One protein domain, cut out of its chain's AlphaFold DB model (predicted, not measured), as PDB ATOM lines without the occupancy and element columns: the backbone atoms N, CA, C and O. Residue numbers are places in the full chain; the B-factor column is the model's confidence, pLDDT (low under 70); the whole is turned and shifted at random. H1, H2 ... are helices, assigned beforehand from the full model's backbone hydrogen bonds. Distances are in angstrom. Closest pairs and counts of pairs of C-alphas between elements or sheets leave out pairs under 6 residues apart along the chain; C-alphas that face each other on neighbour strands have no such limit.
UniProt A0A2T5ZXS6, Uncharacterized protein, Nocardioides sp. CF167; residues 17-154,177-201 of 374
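What this domain is: This is residues 17 to 154 and 177 to 201 of the 374 residues of an uncharacterized protein of Nocardioides sp. CF167 (UniProt A0A2T5ZXS6). A long helix, H1, packs with its later part on a body of six further helices and sticks out from it with residues 17 to 28. In that body H3, H4 and H6 form an up-and-down bundle, H7 packs along H6, and the short H5 crosses the beginning of H6. The printed part has 163 residues with seven named helices, H1 to H7 in order along the chain, and no named strand; its class is all helix. The whole is compact, with a radius of gyration of the C-alphas of 17.0 A, and spans 49 by 47 by 26 A.

How they stand to each other: H1, residues 17 to 50, touches H4, residues 84 to 102, with residues 32 to 40 alone, at a steep tilt of 62 degrees; their closest C-alphas, those of Gly 36 and Phe 100, are 5.0 A apart. H1 touches H5, residues 113 to 122, with residues 41 to 49 alone; the closest C-alphas are those of Ala 45 and Ile 122, 4.5 A. H1 only just touches H2, residues 56 to 62, with 3 pairs of C-alphas within 8 A, the closest those of Ile 47 and Val 59, 6.8 A. H4 forms a helical hairpin with H3, residues 65 to 79, at a shallow tilt of 24 degrees, opposite ways; the closest C-alphas are those of Gly 73 and Ala 90, 4.5 A. H6, residues 127 to 151, is the hub, touching H3, H4, H5 and H7, residues 177 to 200. Its closest C-alphas to these are Leu 142 to Leu 67, 6.3 A; Gly 135 to Ser 101, 5.4 A; Gly 128 to Ala 115, 4.1 A; and Gly 133 to Val 197, 6.0 A. H5 and H6 are about perpendicular, at 73 degrees; H6 and H7 run opposite ways at a shallow tilt of 20 degrees. H3 and H7 are near each other, while H1 and H7 are apart. Each O i to N i+4 pair is within hydrogen-bond range in H1, H2, H3, H4, H5 and H7, and 20 of 21 are in H6.

Where its parts are: H1 is 47.7 A from C-alpha 17 at (171.891, 299.412, 280.798) to C-alpha 50 at (189.235, 291.483, 237.068). H6 measures 36.0 A, H7 34.1 A, H4 26.6 A, H3 21.2 A, H5 14.1 A and H2 10.1 A. H7 ends with C-alpha 200 at (181.668, 270.058, 244.101).

The domain as a whole: The C-alphas farthest apart, those of Gly 17 and Arg 54, are 53.7 A apart. Residues 155 to 176 are not printed, and C-alphas 154 and 177 are 15.4 A apart across this cut. Of the links printed whole, H4 to H5 is short and the others are tight. The mean pLDDT of the printed part is 71.7; 58 residues are under 70, among them residues 48 to 59, 119 to 128 and 177 to 184.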
ATOM      1  N   GLY A  17     170.554 299.379 281.399       64.81
ATOM      2  CA  GLY A  17     171.891 299.412 280.798       64.81
ATOM      3  C   GLY A  17     172.249 298.115 280.065       64.81
ATOM      4  O   GLY A  17     172.788 298.164 278.964       64.81
ATOM      5  N   ALA A  18     171.898 296.956 280.632       68.88
ATOM      6  CA  ALA A  18     172.124 295.664 279.984       68.88
ATOM      7  C   ALA A  18     171.279 295.504 278.709       68.88
ATOM      8  O   ALA A  18     171.794 295.049 277.691       68.88
ATOM      9  N   VAL A  19     170.013 295.937 278.735       71.75
ATOM     10  CA  VAL A  19     169.121 295.896 277.565       71.75
ATOM     11  C   VAL A  19     169.649 296.780 276.435       71.75
ATOM     12  O   VAL A  19     169.717 296.318 275.302       71.75
ATOM     13  N   LEU A  20     170.101 298.007 276.721       77.69
ATOM     14  CA  LEU A  20     170.675 298.891 275.698       77.69
ATOM     15  C   LEU A  20     171.959 298.326 275.078       77.69
ATOM     16  O   LEU A  20     172.153 298.443 273.870       77.69
ATOM     17  N   VAL A  21     172.817 297.676 275.872       76.25
ATOM     18  CA  VAL A  21     174.023 297.006 275.359       76.25
ATOM     19  C   VAL A  21     173.651 295.834 274.455       76.25
ATOM     20  O   VAL A  21     174.215 295.704 273.373       76.25
ATOM     21  N   VAL A  22     172.681 295.007 274.853       73.62
ATOM     22  CA  VAL A  22     172.208 293.887 274.027       73.62
ATOM     23  C   VAL A  22     171.592 294.396 272.725       73.62
ATOM     24  O   VAL A  22     171.976 293.923 271.662       73.62
ATOM     25  N   VAL A  23     170.704 295.392 272.782       78.44
ATOM     26  CA  VAL A  23     170.091 296.001 271.590       78.44
ATOM     27  C   VAL A  23     171.156 296.619 270.682       78.44
ATOM     28  O   VAL A  23     171.112 296.418 269.473       78.44
ATOM     29  N   GLY A  24     172.148 297.308 271.250       76.12
ATOM     30  CA  GLY A  24     173.267 297.870 270.497       76.12
ATOM     31  C   GLY A  24     174.121 296.802 269.810       76.12
ATOM     32  O   GLY A  24     174.443 296.946 268.634       76.12
ATOM     33  N   ILE A  25     174.444 295.704 270.504       73.00
ATOM     34  CA  ILE A  25     175.185 294.571 269.926       73.00
ATOM     35  C   ILE A  25     174.371 293.918 268.810       73.00
ATOM     36  O   ILE A  25     174.900 293.688 267.728       73.00
ATOM     37  N   VAL A  26     173.085 293.653 269.044       73.56
ATOM     38  CA  VAL A  26     172.195 293.058 268.038       73.56
ATOM     39  C   VAL A  26     172.086 293.966 266.814       73.56
ATOM     40  O   VAL A  26     172.262 293.494 265.695       73.56
ATOM     41  N   GLY A  27     171.882 295.271 267.008       76.25
ATOM     42  CA  GLY A  27     171.840 296.251 265.923       76.25
ATOM     43  C   GLY A  27     173.148 296.311 265.135       76.25
ATOM     44  O   GLY A  27     173.120 296.297 263.907       76.25
ATOM     45  N   ALA A  28     174.296 296.296 265.819       73.69
ATOM     46  CA  ALA A  28     175.610 296.265 265.177       73.69
ATOM     47  C   ALA A  28     175.838 294.973 264.376       73.69
ATOM     48  O   ALA A  28     176.376 295.029 263.273       73.69
ATOM     49  N   VAL A  29     175.396 293.823 264.894       74.81
ATOM     50  CA  VAL A  29     175.465 292.538 264.184       74.81
ATOM     51  C   VAL A  29     174.594 292.568 262.932       74.81
ATOM     52  O   VAL A  29     175.068 292.208 261.861       74.81
ATOM     53  N   ILE A  30     173.350 293.045 263.033       77.94
ATOM     54  CA  ILE A  30     172.446 293.156 261.881       77.94
ATOM     55  C   ILE A  30     173.044 294.088 260.823       77.94
ATOM     56  O   ILE A  30     173.148 293.702 259.660       77.94
ATOM     57  N   ALA A  31     173.496 295.281 261.218       79.81
ATOM     58  CA  ALA A  31     174.124 296.230 260.304       79.81
ATOM     59  C   ALA A  31     175.365 295.631 259.623       79.81
ATOM     60  O   ALA A  31     175.528 295.770 258.414       79.81
ATOM     61  N   ALA A  32     176.204 294.909 260.371       78.00
ATOM     62  CA  ALA A  32     177.375 294.236 259.824       78.00
ATOM     63  C   ALA A  32     177.002 293.160 258.791       78.00
ATOM     64  O   ALA A  32     177.659 293.070 257.760       78.00
ATOM     65  N   LEU A  33     175.933 292.389 259.014       78.75
ATOM     66  CA  LEU A  33     175.449 291.404 258.040       78.75
ATOM     67  C   LEU A  33     174.973 292.067 256.740       78.75
ATOM     68  O   LEU A  33     175.309 291.592 255.658       78.75
ATOM     69  N   PHE A  34     174.236 293.178 256.831       81.94
ATOM     70  CA  PHE A  34     173.790 293.931 255.653       81.94
ATOM     71  C   PHE A  34     174.959 294.544 254.880       81.94
ATOM     72  O   PHE A  34     175.056 294.367 253.668       81.94
ATOM     73  N   VAL A  35     175.875 295.221 255.578       82.31
ATOM     74  CA  VAL A  35     177.070 295.811 254.957       82.31
ATOM     75  C   VAL A  35     177.938 294.722 254.332       82.31
ATOM     76  O   VAL A  35     178.394 294.889 253.207       82.31
ATOM     77  N   GLY A  36     178.123 293.591 255.018       79.88
ATOM     78  CA  GLY A  36     178.865 292.446 254.495       79.88
ATOM     79  C   GLY A  36     178.255 291.888 253.214       79.88
ATOM     80  O   GLY A  36     178.990 291.603 252.276       79.88
ATOM     81  N   ARG A  37     176.922 291.792 253.134       83.50
ATOM     82  CA  ARG A  37     176.220 291.340 251.921       83.50
ATOM     83  C   ARG A  37     176.430 292.275 250.736       83.50
ATOM     84  O   ARG A  37     176.800 291.803 249.664       83.50
ATOM     85  N   LEU A  38     176.270 293.578 250.956       83.12
ATOM     86  CA  LEU A  38     176.494 294.592 249.925       83.12
ATOM     87  C   LEU A  38     177.954 294.580 249.442       83.12
ATOM     88  O   LEU A  38     178.235 294.668 248.249       83.12
ATOM     89  N   LEU A  39     178.900 294.446 250.377       82.25
ATOM     90  CA  LEU A  39     180.322 294.389 250.052       82.25
ATOM     91  C   LEU A  39     180.673 293.109 249.290       82.25
ATOM     92  O   LEU A  39     181.504 293.157 248.391       82.25
ATOM     93  N   ALA A  40     180.035 291.988 249.631       77.62
ATOM     94  CA  ALA A  40     180.217 290.712 248.955       77.62
ATOM     95  C   ALA A  40     179.713 290.750 247.506       77.62
ATOM     96  O   ALA A  40     180.426 290.283 246.631       77.62
ATOM     97  N   GLU A  41     178.559 291.364 247.229       79.56
ATOM     98  CA  GLU A  41     178.054 291.549 245.855       79.56
ATOM     99  C   GLU A  41     179.010 292.403 245.018       79.56
ATOM    100  O   GLU A  41     179.442 292.004 243.939       79.56
ATOM    101  N   ARG A  42     179.422 293.559 245.555       80.44
ATOM    102  CA  ARG A  42     180.364 294.457 244.870       80.44
ATOM    103  C   ARG A  42     181.723 293.804 244.649       80.44
ATOM    104  O   ARG A  42     182.317 293.967 243.584       80.44
ATOM    105  N   ALA A  43     182.220 293.074 245.642       78.88
ATOM    106  CA  ALA A  43     183.472 292.347 245.526       78.88
ATOM    107  C   ALA A  43     183.360 291.180 244.545       78.88
ATOM    108  O   ALA A  43     184.284 291.002 243.770       78.88
ATOM    109  N   ALA A  44     182.256 290.429 244.530       73.69
ATOM    110  CA  ALA A  44     182.043 289.343 243.577       73.69
ATOM    111  C   ALA A  44     182.076 289.863 242.137       73.69
ATOM    112  O   ALA A  44     182.872 289.373 241.343       73.69
ATOM    113  N   ALA A  45     181.317 290.925 241.847       69.69
ATOM    114  CA  ALA A  45     181.320 291.586 240.544       69.69
ATOM    115  C   ALA A  45     182.726 292.067 240.146       69.69
ATOM    116  O   ALA A  45     183.198 291.801 239.044       69.69
ATOM    117  N   THR A  46     183.439 292.724 241.070       74.69
ATOM    118  CA  THR A  46     184.789 293.252 240.805       74.69
ATOM    119  C   THR A  46     185.813 292.135 240.602       74.69
ATOM    120  O   THR A  46     186.608 292.196 239.673       74.69
ATOM    121  N   ILE A  47     185.812 291.116 241.466       73.44
ATOM    122  CA  ILE A  47     186.728 289.974 241.379       73.44
ATOM    123  C   ILE A  47     186.486 289.255 240.059       73.44
ATOM    124  O   ILE A  47     187.438 289.041 239.319       73.44
ATOM    125  N   TYR A  48     185.229 288.955 239.735       68.31
ATOM    126  CA  TYR A  48     184.877 288.254 238.509       68.31
ATOM    127  C   TYR A  48     185.301 289.047 237.263       68.31
ATOM    128  O   TYR A  48     185.964 288.482 236.395       68.31
ATOM    129  N   ALA A  49     185.049 290.362 237.233       65.88
ATOM    130  CA  ALA A  49     185.476 291.252 236.151       65.88
ATOM    131  C   ALA A  49     187.006 291.339 235.997       65.88
ATOM    132  O   ALA A  49     187.513 291.322 234.882       65.88
ATOM    133  N   VAL A  50     187.760 291.404 237.101       65.06
ATOM    134  CA  VAL A  50     189.235 291.483 237.068       65.06
ATOM    135  C   VAL A  50     189.872 290.144 236.694       65.06
ATOM    136  O   VAL A  50     190.911 290.115 236.041       65.06
ATOM    137  N   THR A  51     189.267 289.029 237.105       62.53
ATOM    138  CA  THR A  51     189.724 287.675 236.741       62.53
ATOM    139  C   THR A  51     189.252 287.226 235.363       62.53
ATOM    140  O   THR A  51     189.612 286.139 234.910       62.53
ATOM    141  N   ASP A  52     188.423 288.044 234.712       55.97
ATOM    142  CA  ASP A  52     187.864 287.803 233.384       55.97
ATOM    143  C   ASP A  52     187.086 286.474 233.262       55.97
ATOM    144  O   ASP A  52     186.850 285.967 232.168       55.97
ATOM    145  N   GLY A  53     186.706 285.870 234.395       51.28
ATOM    146  CA  GLY A  53     186.053 284.560 234.471       51.28
ATOM    147  C   GLY A  53     186.867 283.378 233.916       51.28
ATOM    148  O   GLY A  53     186.303 282.296 233.773       51.28
ATOM    149  N   ARG A  54     188.157 283.552 233.573       49.16
ATOM    150  CA  ARG A  54     188.922 282.562 232.777       49.16
ATOM    151  C   ARG A  54     189.505 281.408 233.589       49.16
ATOM    152  O   ARG A  54     189.597 280.298 233.079       49.16
ATOM    153  N   GLU A  55     189.873 281.637 234.848       62.50
ATOM    154  CA  GLU A  55     190.447 280.592 235.699       62.50
ATOM    155  C   GLU A  55     189.843 280.650 237.098       62.50
ATOM    156  O   GLU A  55     190.184 281.519 237.899       62.50
ATOM    157  N   VAL A  56     188.991 279.681 237.432       65.00
ATOM    158  CA  VAL A  56     188.388 279.508 238.768       65.00
ATOM    159  C   VAL A  56     189.441 279.597 239.888       65.00
ATOM    160  O   VAL A  56     189.187 280.144 240.962       65.00
ATOM    161  N   TRP A  57     190.674 279.163 239.613       62.34
ATOM    162  CA  TRP A  57     191.816 279.287 240.518       62.34
ATOM    163  C   TRP A  57     192.191 280.723 240.895       62.34
ATOM    164  O   TRP A  57     192.575 280.965 242.039       62.34
ATOM    165  N   THR A  58     192.051 281.687 239.987       67.69
ATOM    166  CA  THR A  58     192.321 283.104 240.282       67.69
ATOM    167  C   THR A  58     191.275 283.690 241.230       67.69
ATOM    168  O   THR A  58     191.627 284.442 242.144       67.69
ATOM    169  N   VAL A  59     190.011 283.267 241.110       68.06
ATOM    170  CA  VAL A  59     188.934 283.615 242.053       68.06
ATOM    171  C   VAL A  59     189.230 283.034 243.438       68.06
ATOM    172  O   VAL A  59     189.196 283.761 244.436       68.06
ATOM    173  N   VAL A  60     189.620 281.755 243.507       71.50
ATOM    174  CA  VAL A  60     190.021 281.079 244.758       71.50
ATOM    175  C   VAL A  60     191.203 281.793 245.423       71.50
ATOM    176  O   VAL A  60     191.194 282.035 246.635       71.50
ATOM    177  N   LEU A  61     192.220 282.169 244.642       71.31
ATOM    178  CA  LEU A  61     193.409 282.858 245.146       71.31
ATOM    179  C   LEU A  61     193.069 284.261 245.665       71.31
ATOM    180  O   LEU A  61     193.559 284.670 246.718       71.31
ATOM    181  N   THR A  62     192.186 284.980 244.973       74.06
ATOM    182  CA  THR A  62     191.746 286.321 245.380       74.06
ATOM    183  C   THR A  62     190.938 286.264 246.680       74.06
ATOM    184  O   THR A  62     191.137 287.083 247.583       74.06
ATOM    185  N   MET A  63     190.126 285.216 246.853       74.75
ATOM    186  CA  MET A  63     189.418 284.931 248.106       74.75
ATOM    187  C   MET A  63     190.325 284.494 249.265       74.75
ATOM    188  O   MET A  63     189.876 284.449 250.411       74.75
ATOM    189  N   ALA A  64     191.621 284.258 249.036       74.81
ATOM    190  CA  ALA A  64     192.591 284.080 250.119       74.81
ATOM    191  C   ALA A  64     192.967 285.408 250.814       74.81
ATOM    192  O   ALA A  64     193.466 285.391 251.942       74.81
ATOM    193  N   GLY A  65     192.714 286.565 250.188       77.56
ATOM    194  CA  GLY A  65     193.039 287.888 250.739       77.56
ATOM    195  C   GLY A  65     192.489 288.139 252.156       77.56
ATOM    196  O   GLY A  65     193.269 288.474 253.056       77.56
ATOM    197  N   PRO A  66     191.186 287.914 252.416       75.25
ATOM    198  CA  PRO A  66     190.599 288.007 253.755       75.25
ATOM    199  C   PRO A  66     191.263 287.091 254.793       75.25
ATOM    200  O   PRO A  66     191.446 287.497 255.942       75.25
ATOM    201  N   LEU A  67     191.678 285.881 254.398       73.31
ATOM    202  CA  LEU A  67     192.387 284.942 255.273       73.31
ATOM    203  C   LEU A  67     193.746 285.521 255.699       73.31
ATOM    204  O   LEU A  67     194.081 285.535 256.886       73.31
ATOM    205  N   VAL A  68     194.510 286.057 254.743       78.50
ATOM    206  CA  VAL A  68     195.806 286.704 255.004       78.50
ATOM    207  C   VAL A  68     195.632 287.929 255.906       78.50
ATOM    208  O   VAL A  68     196.379 288.092 256.875       78.50
ATOM    209  N   ALA A  69     194.614 288.753 255.644       78.38
ATOM    210  CA  ALA A  69     194.288 289.919 256.461       78.38
ATOM    211  C   ALA A  69     193.929 289.526 257.905       78.38
ATOM    212  O   ALA A  69     194.440 290.126 258.854       78.38
ATOM    213  N   ALA A  70     193.124 288.477 258.094       78.12
ATOM    214  CA  ALA A  70     192.774 287.969 259.416       78.12
ATOM    215  C   ALA A  70     193.999 287.438 260.177       78.12
ATOM    216  O   ALA A  70     194.169 287.746 261.359       78.12
ATOM    217  N   VAL A  71     194.900 286.702 259.512       78.19
ATOM    218  CA  VAL A  71     196.169 286.251 260.113       78.19
ATOM    219  C   VAL A  71     197.012 287.448 260.552       78.19
ATOM    220  O   VAL A  71     197.472 287.489 261.696       78.19
ATOM    221  N   ALA A  72     197.194 288.439 259.675       79.81
ATOM    222  CA  ALA A  72     197.960 289.643 259.980       79.81
ATOM    223  C   ALA A  72     197.350 290.416 261.161       79.81
ATOM    224  O   ALA A  72     198.069 290.775 262.098       79.81
ATOM    225  N   GLY A  73     196.025 290.590 261.170       79.19
ATOM    226  CA  GLY A  73     195.274 291.206 262.263       79.19
ATOM    227  C   GLY A  73     195.475 290.472 263.590       79.19
ATOM    228  O   GLY A  73     195.855 291.087 264.585       79.19
ATOM    229  N   LEU A  74     195.335 289.145 263.614       77.88
ATOM    230  CA  LEU A  74     195.545 288.344 264.826       77.88
ATOM    231  C   LEU A  74     196.999 288.396 265.334       77.88
ATOM    232  O   LEU A  74     197.243 288.397 266.546       77.88
ATOM    233  N   VAL A  75     197.982 288.459 264.432       76.31
ATOM    234  CA  VAL A  75     199.398 288.642 264.796       76.31
ATOM    235  C   VAL A  75     199.638 290.041 265.375       76.31
ATOM    236  O   VAL A  75     200.338 290.172 266.385       76.31
ATOM    237  N   LEU A  76     199.037 291.080 264.792       77.88
ATOM    238  CA  LEU A  76     199.120 292.455 265.291       77.88
ATOM    239  C   LEU A  76     198.467 292.600 266.668       77.88
ATOM    240  O   LEU A  76     199.101 293.147 267.567       77.88
ATOM    241  N   LEU A  77     197.286 292.012 266.883       77.06
ATOM    242  CA  LEU A  77     196.588 291.941 268.179       77.06
ATOM    243  C   LEU A  77     197.504 291.439 269.304       77.06
ATOM    244  O   LEU A  77     197.437 291.891 270.446       77.06
ATOM    245  N   ARG A  78     198.411 290.517 268.978       72.38
ATOM    246  CA  ARG A  78     199.370 289.954 269.936       72.38
ATOM    247  C   ARG A  78     200.551 290.851 270.220       72.38
ATOM    248  O   ARG A  78     201.045 290.860 271.349       72.38
ATOM    249  N   ARG A  79     201.033 291.552 269.198       74.44
ATOM    250  CA  ARG A  79     202.153 292.487 269.322       74.44
ATOM    251  C   ARG A  79     201.716 293.804 269.959       74.44
ATOM    252  O   ARG A  79     202.504 294.412 270.670       74.44
ATOM    253  N   ALA A  80     200.450 294.179 269.807       72.12
ATOM    254  CA  ALA A  80     199.843 295.404 270.319       72.12
ATOM    255  C   ALA A  80     199.603 295.433 271.844       72.12
ATOM    256  O   ALA A  80     198.863 296.289 272.328       72.12
ATOM    257  N   ARG A  81     200.205 294.527 272.630       63.72
ATOM    258  CA  ARG A  81     199.974 294.445 274.085       63.72
ATOM    259  C   ARG A  81     200.243 295.789 274.773       63.72
ATOM    260  O   ARG A  81     201.379 296.244 274.821       63.72
ATOM    261  N   GLY A  82     199.190 296.385 275.336       63.19
ATOM    262  CA  GLY A  82     199.231 297.670 276.045       63.19
ATOM    263  C   GLY A  82     198.908 298.894 275.180       63.19
ATOM    264  O   GLY A  82     198.591 299.946 275.726       63.19
ATOM    265  N   ASN A  83     198.898 298.759 273.849       78.12
ATOM    266  CA  ASN A  83     198.493 299.821 272.935       78.12
ATOM    267  C   ASN A  83     197.032 299.622 272.505       78.12
ATOM    268  O   ASN A  83     196.713 298.774 271.666       78.12
ATOM    269  N   ARG A  84     196.140 300.435 273.081       75.88
ATOM    270  CA  ARG A  84     194.697 300.386 272.801       75.88
ATOM    271  C   ARG A  84     194.380 300.662 271.330       75.88
ATOM    272  O   ARG A  84     193.496 300.015 270.784       75.88
ATOM    273  N   ILE A  85     195.136 301.551 270.686       76.38
ATOM    274  CA  ILE A  85     194.936 301.946 269.285       76.38
ATOM    275  C   ILE A  85     195.299 300.784 268.358       76.38
ATOM    276  O   ILE A  85     194.494 300.374 267.527       76.38
ATOM    277  N   ALA A  86     196.478 300.186 268.550       71.50
ATOM    278  CA  ALA A  86     196.916 299.047 267.741       71.50
ATOM    279  C   ALA A  86     196.050 297.796 267.971       71.50
ATOM    280  O   ALA A  86     195.796 297.039 267.036       71.50
ATOM    281  N   THR A  87     195.544 297.601 269.193       73.62
ATOM    282  CA  THR A  87     194.575 296.533 269.487       73.62
ATOM    283  C   THR A  87     193.256 296.784 268.758       73.62
ATOM    284  O   THR A  87     192.736 295.873 268.122       73.62
ATOM    285  N   GLY A  88     192.746 298.020 268.796       74.19
ATOM    286  CA  GLY A  88     191.528 298.412 268.087       74.19
ATOM    287  C   GLY A  88     191.636 298.209 266.576       74.19
ATOM    288  O   GLY A  88     190.759 297.589 265.985       74.19
ATOM    289  N   ALA A  89     192.746 298.636 265.967       74.50
ATOM    290  CA  ALA A  89     193.001 298.441 264.540       74.50
ATOM    291  C   ALA A  89     193.054 296.952 264.159       74.50
ATOM    292  O   ALA A  89     192.446 296.528 263.181       74.50
ATOM    293  N   ALA A  90     193.733 296.134 264.962       76.44
ATOM    294  CA  ALA A  90     193.831 294.701 264.721       76.44
ATOM    295  C   ALA A  90     192.478 293.976 264.864       76.44
ATOM    296  O   ALA A  90     192.177 293.089 264.068       76.44
ATOM    297  N   VAL A  91     191.639 294.379 265.826       79.81
ATOM    298  CA  VAL A  91     190.258 293.882 265.943       79.81
ATOM    299  C   VAL A  91     189.432 294.302 264.733       79.81
ATOM    300  O   VAL A  91     188.743 293.460 264.168       79.81
ATOM    301  N   ALA A  92     189.536 295.559 264.296       80.12
ATOM    302  CA  ALA A  92     188.812 296.049 263.128       80.12
ATOM    303  C   ALA A  92     189.141 295.232 261.869       80.12
ATOM    304  O   ALA A  92     188.226 294.806 261.176       80.12
ATOM    305  N   VAL A  93     190.419 294.922 261.621       80.88
ATOM    306  CA  VAL A  93     190.835 294.086 260.478       80.88
ATOM    307  C   VAL A  93     190.207 292.690 260.534       80.88
ATOM    308  O   VAL A  93     189.680 292.213 259.532       80.88
ATOM    309  N   VAL A  94     190.220 292.038 261.702       79.19
ATOM    310  CA  VAL A  94     189.619 290.702 261.871       79.19
ATOM    311  C   VAL A  94     188.101 290.754 261.687       79.19
ATOM    312  O   VAL A  94     187.538 289.881 261.031       79.19
ATOM    313  N   VAL A  95     187.441 291.781 262.227       78.88
ATOM    314  CA  VAL A  95     185.994 291.981 262.077       78.88
ATOM    315  C   VAL A  95     185.630 292.217 260.614       78.88
ATOM    316  O   VAL A  95     184.706 291.579 260.129       78.88
ATOM    317  N   VAL A  96     186.368 293.059 259.889       81.38
ATOM    318  CA  VAL A  96     186.128 293.311 258.458       81.38
ATOM    319  C   VAL A  96     186.291 292.030 257.641       81.38
ATOM    320  O   VAL A  96     185.405 291.703 256.856       81.38
ATOM    321  N   ALA A  97     187.363 291.261 257.864       80.62
ATOM    322  CA  ALA A  97     187.571 289.984 257.177       80.62
ATOM    323  C   ALA A  97     186.449 288.973 257.477       80.62
ATOM    324  O   ALA A  97     185.980 288.268 256.582       80.62
ATOM    325  N   PHE A  98     185.976 288.925 258.724       79.69
ATOM    326  CA  PHE A  98     184.864 288.064 259.119       79.69
ATOM    327  C   PHE A  98     183.540 288.498 258.476       79.69
ATOM    328  O   PHE A  98     182.843 287.670 257.897       79.69
ATOM    329  N   VAL A  99     183.211 289.791 258.531       80.56
ATOM    330  CA  VAL A  99     181.992 290.363 257.937       80.56
ATOM    331  C   VAL A  99     181.960 290.143 256.427       80.56
ATOM    332  O   VAL A  99     180.925 289.747 255.897       80.56
ATOM    333  N   PHE A 100     183.099 290.321 255.758       81.00
ATOM    334  CA  PHE A 100     183.257 290.004 254.342       81.00
ATOM    335  C   PHE A 100     182.906 288.540 254.053       81.00
ATOM    336  O   PHE A 100     182.062 288.266 253.210       81.00
ATOM    337  N   SER A 101     183.487 287.609 254.815       78.94
ATOM    338  CA  SER A 101     183.283 286.163 254.643       78.94
ATOM    339  C   SER A 101     181.825 285.749 254.848       78.94
ATOM    340  O   SER A 101     181.268 284.983 254.066       78.94
ATOM    341  N   VAL A 102     181.184 286.284 255.891       80.50
ATOM    342  CA  VAL A 102     179.774 286.005 256.199       80.50
ATOM    343  C   VAL A 102     178.837 286.602 255.147       80.50
ATOM    344  O   VAL A 102     177.766 286.049 254.912       80.50
ATOM    345  N   GLY A 103     179.245 287.677 254.467       80.06
ATOM    346  CA  GLY A 103     178.500 288.275 253.359       80.06
ATOM    347  C   GLY A 103     178.226 287.317 252.192       80.06
ATOM    348  O   GLY A 103     177.252 287.520 251.469       80.06
ATOM    349  N   PHE A 104     179.024 286.257 252.031       82.00
ATOM    350  CA  PHE A 104     178.839 285.231 250.997       82.00
ATOM    351  C   PHE A 104     177.977 284.042 251.449       82.00
ATOM    352  O   PHE A 104     177.590 283.228 250.620       82.00
ATOM    353  N   LEU A 105     177.648 283.918 252.740       80.31
ATOM    354  CA  LEU A 105     176.908 282.762 253.249       80.31
ATOM    355  C   LEU A 105     175.391 282.892 253.006       80.31
ATOM    356  O   LEU A 105     174.813 283.954 253.274       80.31
ATOM    357  N   PRO A 106     174.713 281.812 252.578       71.88
ATOM    358  CA  PRO A 106     173.266 281.771 252.472       71.88
ATOM    359  C   PRO A 106     172.649 281.728 253.873       71.88
ATOM    360  O   PRO A 106     173.132 281.048 254.783       71.88
ATOM    361  N   GLY A 107     171.551 282.454 254.061       65.19
ATOM    362  CA  GLY A 107     170.719 282.316 255.248       65.19
ATOM    363  C   GLY A 107     170.078 280.927 255.329       65.19
ATOM    364  O   GLY A 107     169.829 280.275 254.319       65.19
ATOM    365  N   LYS A 108     169.724 280.480 256.541       55.16
ATOM    366  CA  LYS A 108     169.071 279.172 256.769       55.16
ATOM    367  C   LYS A 108     167.768 278.979 255.965       55.16
ATOM    368  O   LYS A 108     167.386 277.847 255.708       55.16
ATOM    369  N   ASN A 109     167.125 280.078 255.561       60.75
ATOM    370  CA  ASN A 109     165.887 280.098 254.779       60.75
ATOM    371  C   ASN A 109     166.077 280.739 253.388       60.75
ATOM    372  O   ASN A 109     165.100 281.209 252.805       60.75
ATOM    373  N   ASP A 110     167.314 280.848 252.881       71.88
ATOM    374  CA  ASP A 110     167.561 281.571 251.626       71.88
ATOM    375  C   ASP A 110     167.152 280.786 250.372       71.88
ATOM    376  O   ASP A 110     166.983 281.421 249.346       71.88
ATOM    377  N   ASN A 111     166.943 279.462 250.411       70.19
ATOM    378  CA  ASN A 111     166.518 278.649 249.249       70.19
ATOM    379  C   ASN A 111     167.245 279.008 247.925       70.19
ATOM    380  O   ASN A 111     166.603 279.129 246.888       70.19
ATOM    381  N   GLY A 112     168.558 279.268 247.961       68.94
ATOM    382  CA  GLY A 112     169.335 279.664 246.772       68.94
ATOM    383  C   GLY A 112     169.303 281.158 246.411       68.94
ATOM    384  O   GLY A 112     170.101 281.596 245.592       68.94
ATOM    385  N   LYS A 113     168.494 281.992 247.080       76.88
ATOM    386  CA  LYS A 113     168.414 283.448 246.831       76.88
ATOM    387  C   LYS A 113     169.757 284.162 246.915       76.88
ATOM    388  O   LYS A 113     169.953 285.157 246.227       76.88
ATOM    389  N   ARG A 114     170.678 283.690 247.765       79.12
ATOM    390  CA  ARG A 114     172.001 284.314 247.877       79.12
ATOM    391  C   ARG A 114     172.859 284.058 246.642       79.12
ATOM    392  O   ARG A 114     173.473 285.007 246.168       79.12
ATOM    393  N   ALA A 115     172.864 282.826 246.139       72.19
ATOM    394  CA  ALA A 115     173.534 282.484 244.889       72.19
ATOM    395  C   ALA A 115     172.932 283.300 243.740       72.19
ATOM    396  O   ALA A 115     173.663 284.052 243.113       72.19
ATOM    397  N   ALA A 116     171.600 283.330 243.629       68.81
ATOM    398  CA  ALA A 116     170.904 284.144 242.632       68.81
ATOM    399  C   ALA A 116     171.237 285.649 242.726       68.81
ATOM    400  O   ALA A 116     171.481 286.288 241.715       68.81
ATOM    401  N   SER A 117     171.314 286.233 243.932       72.81
ATOM    402  CA  SER A 117     171.704 287.649 244.093       72.81
ATOM    403  C   SER A 117     173.161 287.932 243.716       72.81
ATOM    404  O   SER A 117     173.503 289.054 243.356       72.81
ATOM    405  N   LEU A 118     174.037 286.933 243.857       72.94
ATOM    406  CA  LEU A 118     175.433 287.040 243.443       72.94
ATOM    407  C   LEU A 118     175.546 286.860 241.928       72.94
ATOM    408  O   LEU A 118     176.286 287.617 241.314       72.94
ATOM    409  N   ASP A 119     174.779 285.940 241.342       65.62
ATOM    410  CA  ASP A 119     174.661 285.768 239.890       65.62
ATOM    411  C   ASP A 119     174.204 287.068 239.220       65.62
ATOM    412  O   ASP A 119     174.860 287.540 238.295       65.62
ATOM    413  N   ASP A 120     173.156 287.694 239.760       67.62
ATOM    414  CA  ASP A 120     172.598 288.968 239.287       67.62
ATOM    415  C   ASP A 120     173.621 290.118 239.389       67.62
ATOM    416  O   ASP A 120     173.756 290.947 238.494       67.62
ATOM    417  N   ALA A 121     174.431 290.139 240.455       64.62
ATOM    418  CA  ALA A 121     175.491 291.135 240.627       64.62
ATOM    419  C   ALA A 121     176.703 290.913 239.700       64.62
ATOM    420  O   ALA A 121     177.387 291.873 239.343       64.62
ATOM    421  N   ILE A 122     177.011 289.659 239.358       65.19
ATOM    422  CA  ILE A 122     178.123 289.275 238.476       65.19
ATOM    423  C   ILE A 122     177.714 289.382 236.997       65.19
ATOM    424  O   ILE A 122     178.571 289.593 236.133       65.19
ATOM    425  N   GLY A 123     176.419 289.231 236.705       54.84
ATOM    426  CA  GLY A 123     175.902 289.037 235.353       54.84
ATOM    427  C   GLY A 123     176.275 287.665 234.781       54.84
ATOM    428  O   GLY A 123     176.517 287.556 233.586       54.84
ATOM    429  N   THR A 124     176.423 286.639 235.629       54.00
ATOM    430  CA  THR A 124     176.666 285.245 235.203       54.00
ATOM    431  C   THR A 124     175.895 284.295 236.111       54.00
ATOM    432  O   THR A 124     176.079 284.340 237.323       54.00
ATOM    433  N   PHE A 125     175.114 283.386 235.535       55.50
ATOM    434  CA  PHE A 125     174.413 282.327 236.265       55.50
ATOM    435  C   PHE A 125     175.375 281.238 236.791       55.50
ATOM    436  O   PHE A 125     176.323 280.855 236.103       55.50
ATOM    437  N   GLY A 126     175.152 280.736 238.011       62.12
ATOM    438  CA  GLY A 126     175.935 279.650 238.626       62.12
ATOM    439  C   GLY A 126     177.284 280.071 239.232       62.12
ATOM    440  O   GLY A 126     177.895 279.316 239.993       62.12
ATOM    441  N   ALA A 127     177.753 281.297 238.981       65.38
ATOM    442  CA  ALA A 127     178.959 281.826 239.624       65.38
ATOM    443  C   ALA A 127     178.734 282.079 241.126       65.38
ATOM    444  O   ALA A 127     179.641 281.918 241.945       65.38
ATOM    445  N   GLY A 128     177.513 282.434 241.511       68.12
ATOM    446  CA  GLY A 128     177.066 282.661 242.873       68.12
ATOM    447  C   GLY A 128     177.257 281.445 243.772       68.12
ATOM    448  O   GLY A 128     177.673 281.618 244.918       68.12
ATOM    449  N   ASP A 129     177.068 280.228 243.259       75.31
ATOM    450  CA  ASP A 129     177.312 278.992 244.013       75.31
ATOM    451  C   ASP A 129     178.799 278.775 244.312       75.31
ATOM    452  O   ASP A 129     179.154 278.368 245.423       75.31
ATOM    453  N   LEU A 130     179.691 279.150 243.387       73.88
ATOM    454  CA  LEU A 130     181.137 279.146 243.628       73.88
ATOM    455  C   LEU A 130     181.494 280.123 244.757       73.88
ATOM    456  O   LEU A 130     182.214 279.761 245.690       73.88
ATOM    457  N   PHE A 131     180.971 281.351 244.716       78.31
ATOM    458  CA  PHE A 131     181.228 282.364 245.747       78.31
ATOM    459  C   PHE A 131     180.623 281.988 247.109       78.31
ATOM    460  O   PHE A 131     181.268 282.178 248.145       78.31
ATOM    461  N   VAL A 132     179.424 281.401 247.126       82.00
ATOM    462  CA  VAL A 132     178.787 280.847 248.330       82.00
ATOM    463  C   VAL A 132     179.620 279.702 248.906       82.00
ATOM    464  O   VAL A 132     179.904 279.685 250.109       82.00
ATOM    465  N   GLY A 133     180.056 278.766 248.060       76.56
ATOM    466  CA  GLY A 133     180.920 277.653 248.442       76.56
ATOM    467  C   GLY A 133     182.255 278.133 249.013       76.56
ATOM    468  O   GLY A 133     182.692 277.657 250.063       76.56
ATOM    469  N   MET A 134     182.866 279.150 248.397       77.00
ATOM    470  CA  MET A 134     184.069 279.806 248.917       77.00
ATOM    471  C   MET A 134     183.822 280.458 250.277       77.00
ATOM    472  O   MET A 134     184.636 280.286 251.182       77.00
ATOM    473  N   GLY A 135     182.696 281.152 250.465       77.38
ATOM    474  CA  GLY A 135     182.305 281.708 251.764       77.38
ATOM    475  C   GLY A 135     182.216 280.635 252.855       77.38
ATOM    476  O   GLY A 135     182.751 280.808 253.956       77.38
ATOM    477  N   TRP A 136     181.608 279.489 252.528       78.50
ATOM    478  CA  TRP A 136     181.514 278.325 253.415       78.50
ATOM    479  C   TRP A 136     182.849 277.668 253.713       78.50
ATOM    480  O   TRP A 136     183.031 277.181 254.823       78.50
ATOM    481  N   ALA A 137     183.782 277.659 252.768       76.44
ATOM    482  CA  ALA A 137     185.130 277.174 253.009       76.44
ATOM    483  C   ALA A 137     185.920 278.158 253.895       76.44
ATOM    484  O   ALA A 137     186.688 277.746 254.775       76.44
ATOM    485  N   LEU A 138     185.770 279.466 253.647       77.50
ATOM    486  CA  LEU A 138     186.574 280.531 254.255       77.50
ATOM    487  C   LEU A 138     186.291 280.646 255.752       77.50
ATOM    488  O   LEU A 138     187.203 280.874 256.547       77.50
ATOM    489  N   LEU A 139     185.040 280.432 256.160       77.19
ATOM    490  CA  LEU A 139     184.618 280.549 257.552       77.19
ATOM    491  C   LEU A 139     185.293 279.502 258.479       77.19
ATOM    492  O   LEU A 139     185.946 279.915 259.442       77.19
ATOM    493  N   PRO A 140     185.243 278.177 258.221       75.50
ATOM    494  CA  PRO A 140     186.032 277.183 258.943       75.50
ATOM    495  C   PRO A 140     187.529 277.466 258.897       75.50
ATOM    496  O   PRO A 140     188.193 277.335 259.924       75.50
ATOM    497  N   ALA A 141     188.072 277.891 257.752       74.06
ATOM    498  CA  ALA A 141     189.492 278.207 257.636       74.06
ATOM    499  C   ALA A 141     189.890 279.373 258.555       74.06
ATOM    500  O   ALA A 141     190.888 279.278 259.274       74.06
ATOM    501  N   LEU A 142     189.082 280.435 258.622       73.94
ATOM    502  CA  LEU A 142     189.258 281.548 259.557       73.94
ATOM    503  C   LEU A 142     189.143 281.097 261.017       73.94
ATOM    504  O   LEU A 142     189.962 281.507 261.841       73.94
ATOM    505  N   LEU A 143     188.184 280.229 261.347       75.56
ATOM    506  CA  LEU A 143     188.000 279.700 262.704       75.56
ATOM    507  C   LEU A 143     189.161 278.798 263.140       75.56
ATOM    508  O   LEU A 143     189.686 278.964 264.241       75.56
ATOM    509  N   VAL A 144     189.611 277.885 262.274       75.62
ATOM    510  CA  VAL A 144     190.778 277.022 262.511       75.62
ATOM    511  C   VAL A 144     192.037 277.869 262.638       75.62
ATOM    512  O   VAL A 144     192.844 277.638 263.535       75.62
ATOM    513  N   THR A 145     192.191 278.892 261.800       72.75
ATOM    514  CA  THR A 145     193.305 279.841 261.880       72.75
ATOM    515  C   THR A 145     193.280 280.598 263.199       72.75
ATOM    516  O   THR A 145     194.288 280.630 263.903       72.75
ATOM    517  N   ALA A 146     192.132 281.151 263.589       71.12
ATOM    518  CA  ALA A 146     191.963 281.818 264.872       71.12
ATOM    519  C   ALA A 146     192.293 280.871 266.030       71.12
ATOM    520  O   ALA A 146     193.050 281.250 266.922       71.12
ATOM    521  N   TRP A 147     191.819 279.624 265.987       73.44
ATOM    522  CA  TRP A 147     192.114 278.612 266.996       73.44
ATOM    523  C   TRP A 147     193.602 278.246 267.043       73.44
ATOM    524  O   TRP A 147     194.198 278.309 268.111       73.44
ATOM    525  N   LEU A 148     194.249 277.936 265.916       68.00
ATOM    526  CA  LEU A 148     195.677 277.587 265.846       68.00
ATOM    527  C   LEU A 148     196.570 278.735 266.301       68.00
ATOM    528  O   LEU A 148     197.584 278.529 266.978       68.00
ATOM    529  N   VAL A 149     196.187 279.953 265.930       67.94
ATOM    530  CA  VAL A 149     196.836 281.165 266.385       67.94
ATOM    531  C   VAL A 149     196.642 281.231 267.900       67.94
ATOM    532  O   VAL A 149     197.651 281.162 268.597       67.94
ATOM    533  N   LEU A 150     195.417 281.251 268.438       67.19
ATOM    534  CA  LEU A 150     195.101 281.359 269.875       67.19
ATOM    535  C   LEU A 150     195.701 280.236 270.748       67.19
ATOM    536  O   LEU A 150     196.467 280.550 271.659       67.19
ATOM    537  N   ALA A 151     195.447 278.965 270.430       65.00
ATOM    538  CA  ALA A 151     195.940 277.765 271.120       65.00
ATOM    539  C   ALA A 151     197.458 277.572 270.994       65.00
ATOM    540  O   ALA A 151     198.100 276.923 271.816       65.00
ATOM    541  N   GLY A 152     198.067 278.164 269.966       56.66
ATOM    542  CA  GLY A 152     199.500 278.102 269.743       56.66
ATOM    543  C   GLY A 152     200.355 278.860 270.757       56.66
ATOM    544  O   GLY A 152     201.584 278.806 270.650       56.66
ATOM    545  N   PHE A 153     199.739 279.568 271.704       53.03
ATOM    546  CA  PHE A 153     200.432 280.307 272.747       53.03
ATOM    547  C   PHE A 153     200.435 279.513 274.054       53.03
ATOM    548  O   PHE A 153     199.367 279.140 274.530       53.03
ATOM    549  N   PRO A 154     201.606 279.299 274.682       51.53
ATOM    550  CA  PRO A 154     201.629 278.801 276.044       51.53
ATOM    551  C   PRO A 154     200.915 279.827 276.930       51.53
ATOM    552  O   PRO A 154     201.312 280.999 276.973       51.53
ATOM    553  N   ARG A 177     209.740 277.470 263.803       60.78
ATOM    554  CA  ARG A 177     209.369 276.304 262.986       60.78
ATOM    555  C   ARG A 177     207.913 275.883 263.211       60.78
ATOM    556  O   ARG A 177     207.204 275.648 262.246       60.78
ATOM    557  N   GLY A 178     207.438 275.895 264.460       67.19
ATOM    558  CA  GLY A 178     206.044 275.566 264.783       67.19
ATOM    559  C   GLY A 178     205.017 276.546 264.200       67.19
ATOM    560  O   GLY A 178     203.913 276.137 263.861       67.19
ATOM    561  N   TRP A 179     205.376 277.822 264.030       64.19
ATOM    562  CA  TRP A 179     204.495 278.818 263.405       64.19
ATOM    563  C   TRP A 179     204.497 278.722 261.888       64.19
ATOM    564  O   TRP A 179     203.439 278.840 261.284       64.19
ATOM    565  N   ILE A 180     205.658 278.448 261.291       64.56
ATOM    566  CA  ILE A 180     205.775 278.194 259.851       64.56
ATOM    567  C   ILE A 180     204.968 276.949 259.475       64.56
ATOM    568  O   ILE A 180     204.183 277.004 258.539       64.56
ATOM    569  N   VAL A 181     205.080 275.861 260.248       69.88
ATOM    570  CA  VAL A 181     204.306 274.630 260.015       69.88
ATOM    571  C   VAL A 181     202.805 274.877 260.171       69.88
ATOM    572  O   VAL A 181     202.037 274.442 259.326       69.88
ATOM    573  N   ARG A 182     202.369 275.617 261.202       65.94
ATOM    574  CA  ARG A 182     200.945 275.962 261.378       65.94
ATOM    575  C   ARG A 182     200.414 276.866 260.264       65.94
ATOM    576  O   ARG A 182     199.302 276.646 259.808       65.94
ATOM    577  N   GLY A 183     201.198 277.852 259.827       63.97
ATOM    578  CA  GLY A 183     200.845 278.724 258.706       63.97
ATOM    579  C   GLY A 183     200.746 277.951 257.392       63.97
ATOM    580  O   GLY A 183     199.757 278.084 256.684       63.97
ATOM    581  N   ALA A 184     201.712 277.071 257.118       66.00
ATOM    582  CA  ALA A 184     201.669 276.177 255.966       66.00
ATOM    583  C   ALA A 184     200.450 275.244 256.018       66.00
ATOM    584  O   ALA A 184     199.777 275.072 255.010       66.00
ATOM    585  N   LEU A 185     200.112 274.703 257.193       70.81
ATOM    586  CA  LEU A 185     198.943 273.839 257.366       70.81
ATOM    587  C   LEU A 185     197.628 274.583 257.089       70.81
ATOM    588  O   LEU A 185     196.741 274.013 256.471       70.81
ATOM    589  N   VAL A 186     197.518 275.854 257.493       68.12
ATOM    590  CA  VAL A 186     196.365 276.714 257.171       68.12
ATOM    591  C   VAL A 186     196.256 276.958 255.665       68.12
ATOM    592  O   VAL A 186     195.167 276.834 255.117       68.12
ATOM    593  N   VAL A 187     197.369 277.264 254.992       68.00
ATOM    594  CA  VAL A 187     197.385 277.485 253.536       68.00
ATOM    595  C   VAL A 187     197.023 276.205 252.782       68.00
ATOM    596  O   VAL A 187     196.218 276.258 251.861       68.00
ATOM    597  N   VAL A 188     197.562 275.054 253.194       72.12
ATOM    598  CA  VAL A 188     197.238 273.749 252.595       72.12
ATOM    599  C   VAL A 188     195.772 273.387 252.827       72.12
ATOM    600  O   VAL A 188     195.109 272.944 251.896       72.12
ATOM    601  N   LEU A 189     195.245 273.607 254.036       71.19
ATOM    602  CA  LEU A 189     193.830 273.376 254.331       71.19
ATOM    603  C   LEU A 189     192.938 274.286 253.475       71.19
ATOM    604  O   LEU A 189     191.925 273.826 252.964       71.19
ATOM    605  N   TRP A 190     193.337 275.549 253.290       73.69
ATOM    606  CA  TRP A 190     192.615 276.513 252.463       73.69
ATOM    607  C   TRP A 190     192.618 276.125 250.988       73.69
ATOM    608  O   TRP A 190     191.557 276.040 250.379       73.69
ATOM    609  N   ALA A 191     193.789 275.815 250.436       67.62
ATOM    610  CA  ALA A 191     193.919 275.359 249.058       67.62
ATOM    611  C   ALA A 191     193.154 274.047 248.817       67.62
ATOM    612  O   ALA A 191     192.501 273.906 247.789       67.62
ATOM    613  N   GLY A 192     193.182 273.112 249.776       72.19
ATOM    614  CA  GLY A 192     192.452 271.847 249.695       72.19
ATOM    615  C   GLY A 192     190.932 272.015 249.767       72.19
ATOM    616  O   GLY A 192     190.220 271.407 248.978       72.19
ATOM    617  N   LEU A 193     190.429 272.862 250.673       70.44
ATOM    618  CA  LEU A 193     189.003 273.209 250.748       70.44
ATOM    619  C   LEU A 193     188.541 273.974 249.505       70.44
ATOM    620  O   LEU A 193     187.467 273.689 248.988       70.44
ATOM    621  N   GLY A 194     189.363 274.903 249.012       62.72
ATOM    622  CA  GLY A 194     189.120 275.626 247.770       62.72
ATOM    623  C   GLY A 194     189.002 274.669 246.584       62.72
ATOM    624  O   GLY A 194     187.994 274.686 245.891       62.72
ATOM    625  N   ALA A 195     189.973 273.765 246.420       65.25
ATOM    626  CA  ALA A 195     189.942 272.725 245.391       65.25
ATOM    627  C   ALA A 195     188.710 271.815 245.510       65.25
ATOM    628  O   ALA A 195     188.090 271.494 244.504       65.25
ATOM    629  N   LEU A 196     188.330 271.421 246.730       69.94
ATOM    630  CA  LEU A 196     187.151 270.586 246.958       69.94
ATOM    631  C   LEU A 196     185.861 271.293 246.530       69.94
ATOM    632  O   LEU A 196     185.016 270.669 245.902       69.94
ATOM    633  N   VAL A 197     185.705 272.581 246.845       63.44
ATOM    634  CA  VAL A 197     184.535 273.355 246.409       63.44
ATOM    635  C   VAL A 197     184.501 273.486 244.889       63.44
ATOM    636  O   VAL A 197     183.434 273.334 244.316       63.44
ATOM    637  N   VAL A 198     185.647 273.691 244.233       61.50
ATOM    638  CA  VAL A 198     185.731 273.725 242.761       61.50
ATOM    639  C   VAL A 198     185.307 272.398 242.125       61.50
ATOM    640  O   VAL A 198     184.756 272.403 241.037       61.50
ATOM    641  N   VAL A 199     185.540 271.266 242.793       61.44
ATOM    642  CA  VAL A 199     185.093 269.943 242.317       61.44
ATOM    643  C   VAL A 199     183.607 269.689 242.603       61.44
ATOM    644  O   VAL A 199     182.978 268.914 241.894       61.44
ATOM    645  N   LEU A 200     183.055 270.282 243.668       52.53
ATOM    646  CA  LEU A 200     181.668 270.058 244.101       52.53
ATOM    647  C   LEU A 200     180.659 271.021 243.473       52.53
ATOM    648  O   LEU A 200     179.479 270.692 243.412       52.53
ATOM    649  N   VAL A 201     181.100 272.214 243.089       56.53
ATOM    650  CA  VAL A 201     180.283 273.196 242.379       56.53
ATOM    651  C   VAL A 201     180.563 272.998 240.900       56.53
ATOM    652  O   VAL A 201     181.725 273.095 240.510       56.53
TER     653      VAL A 201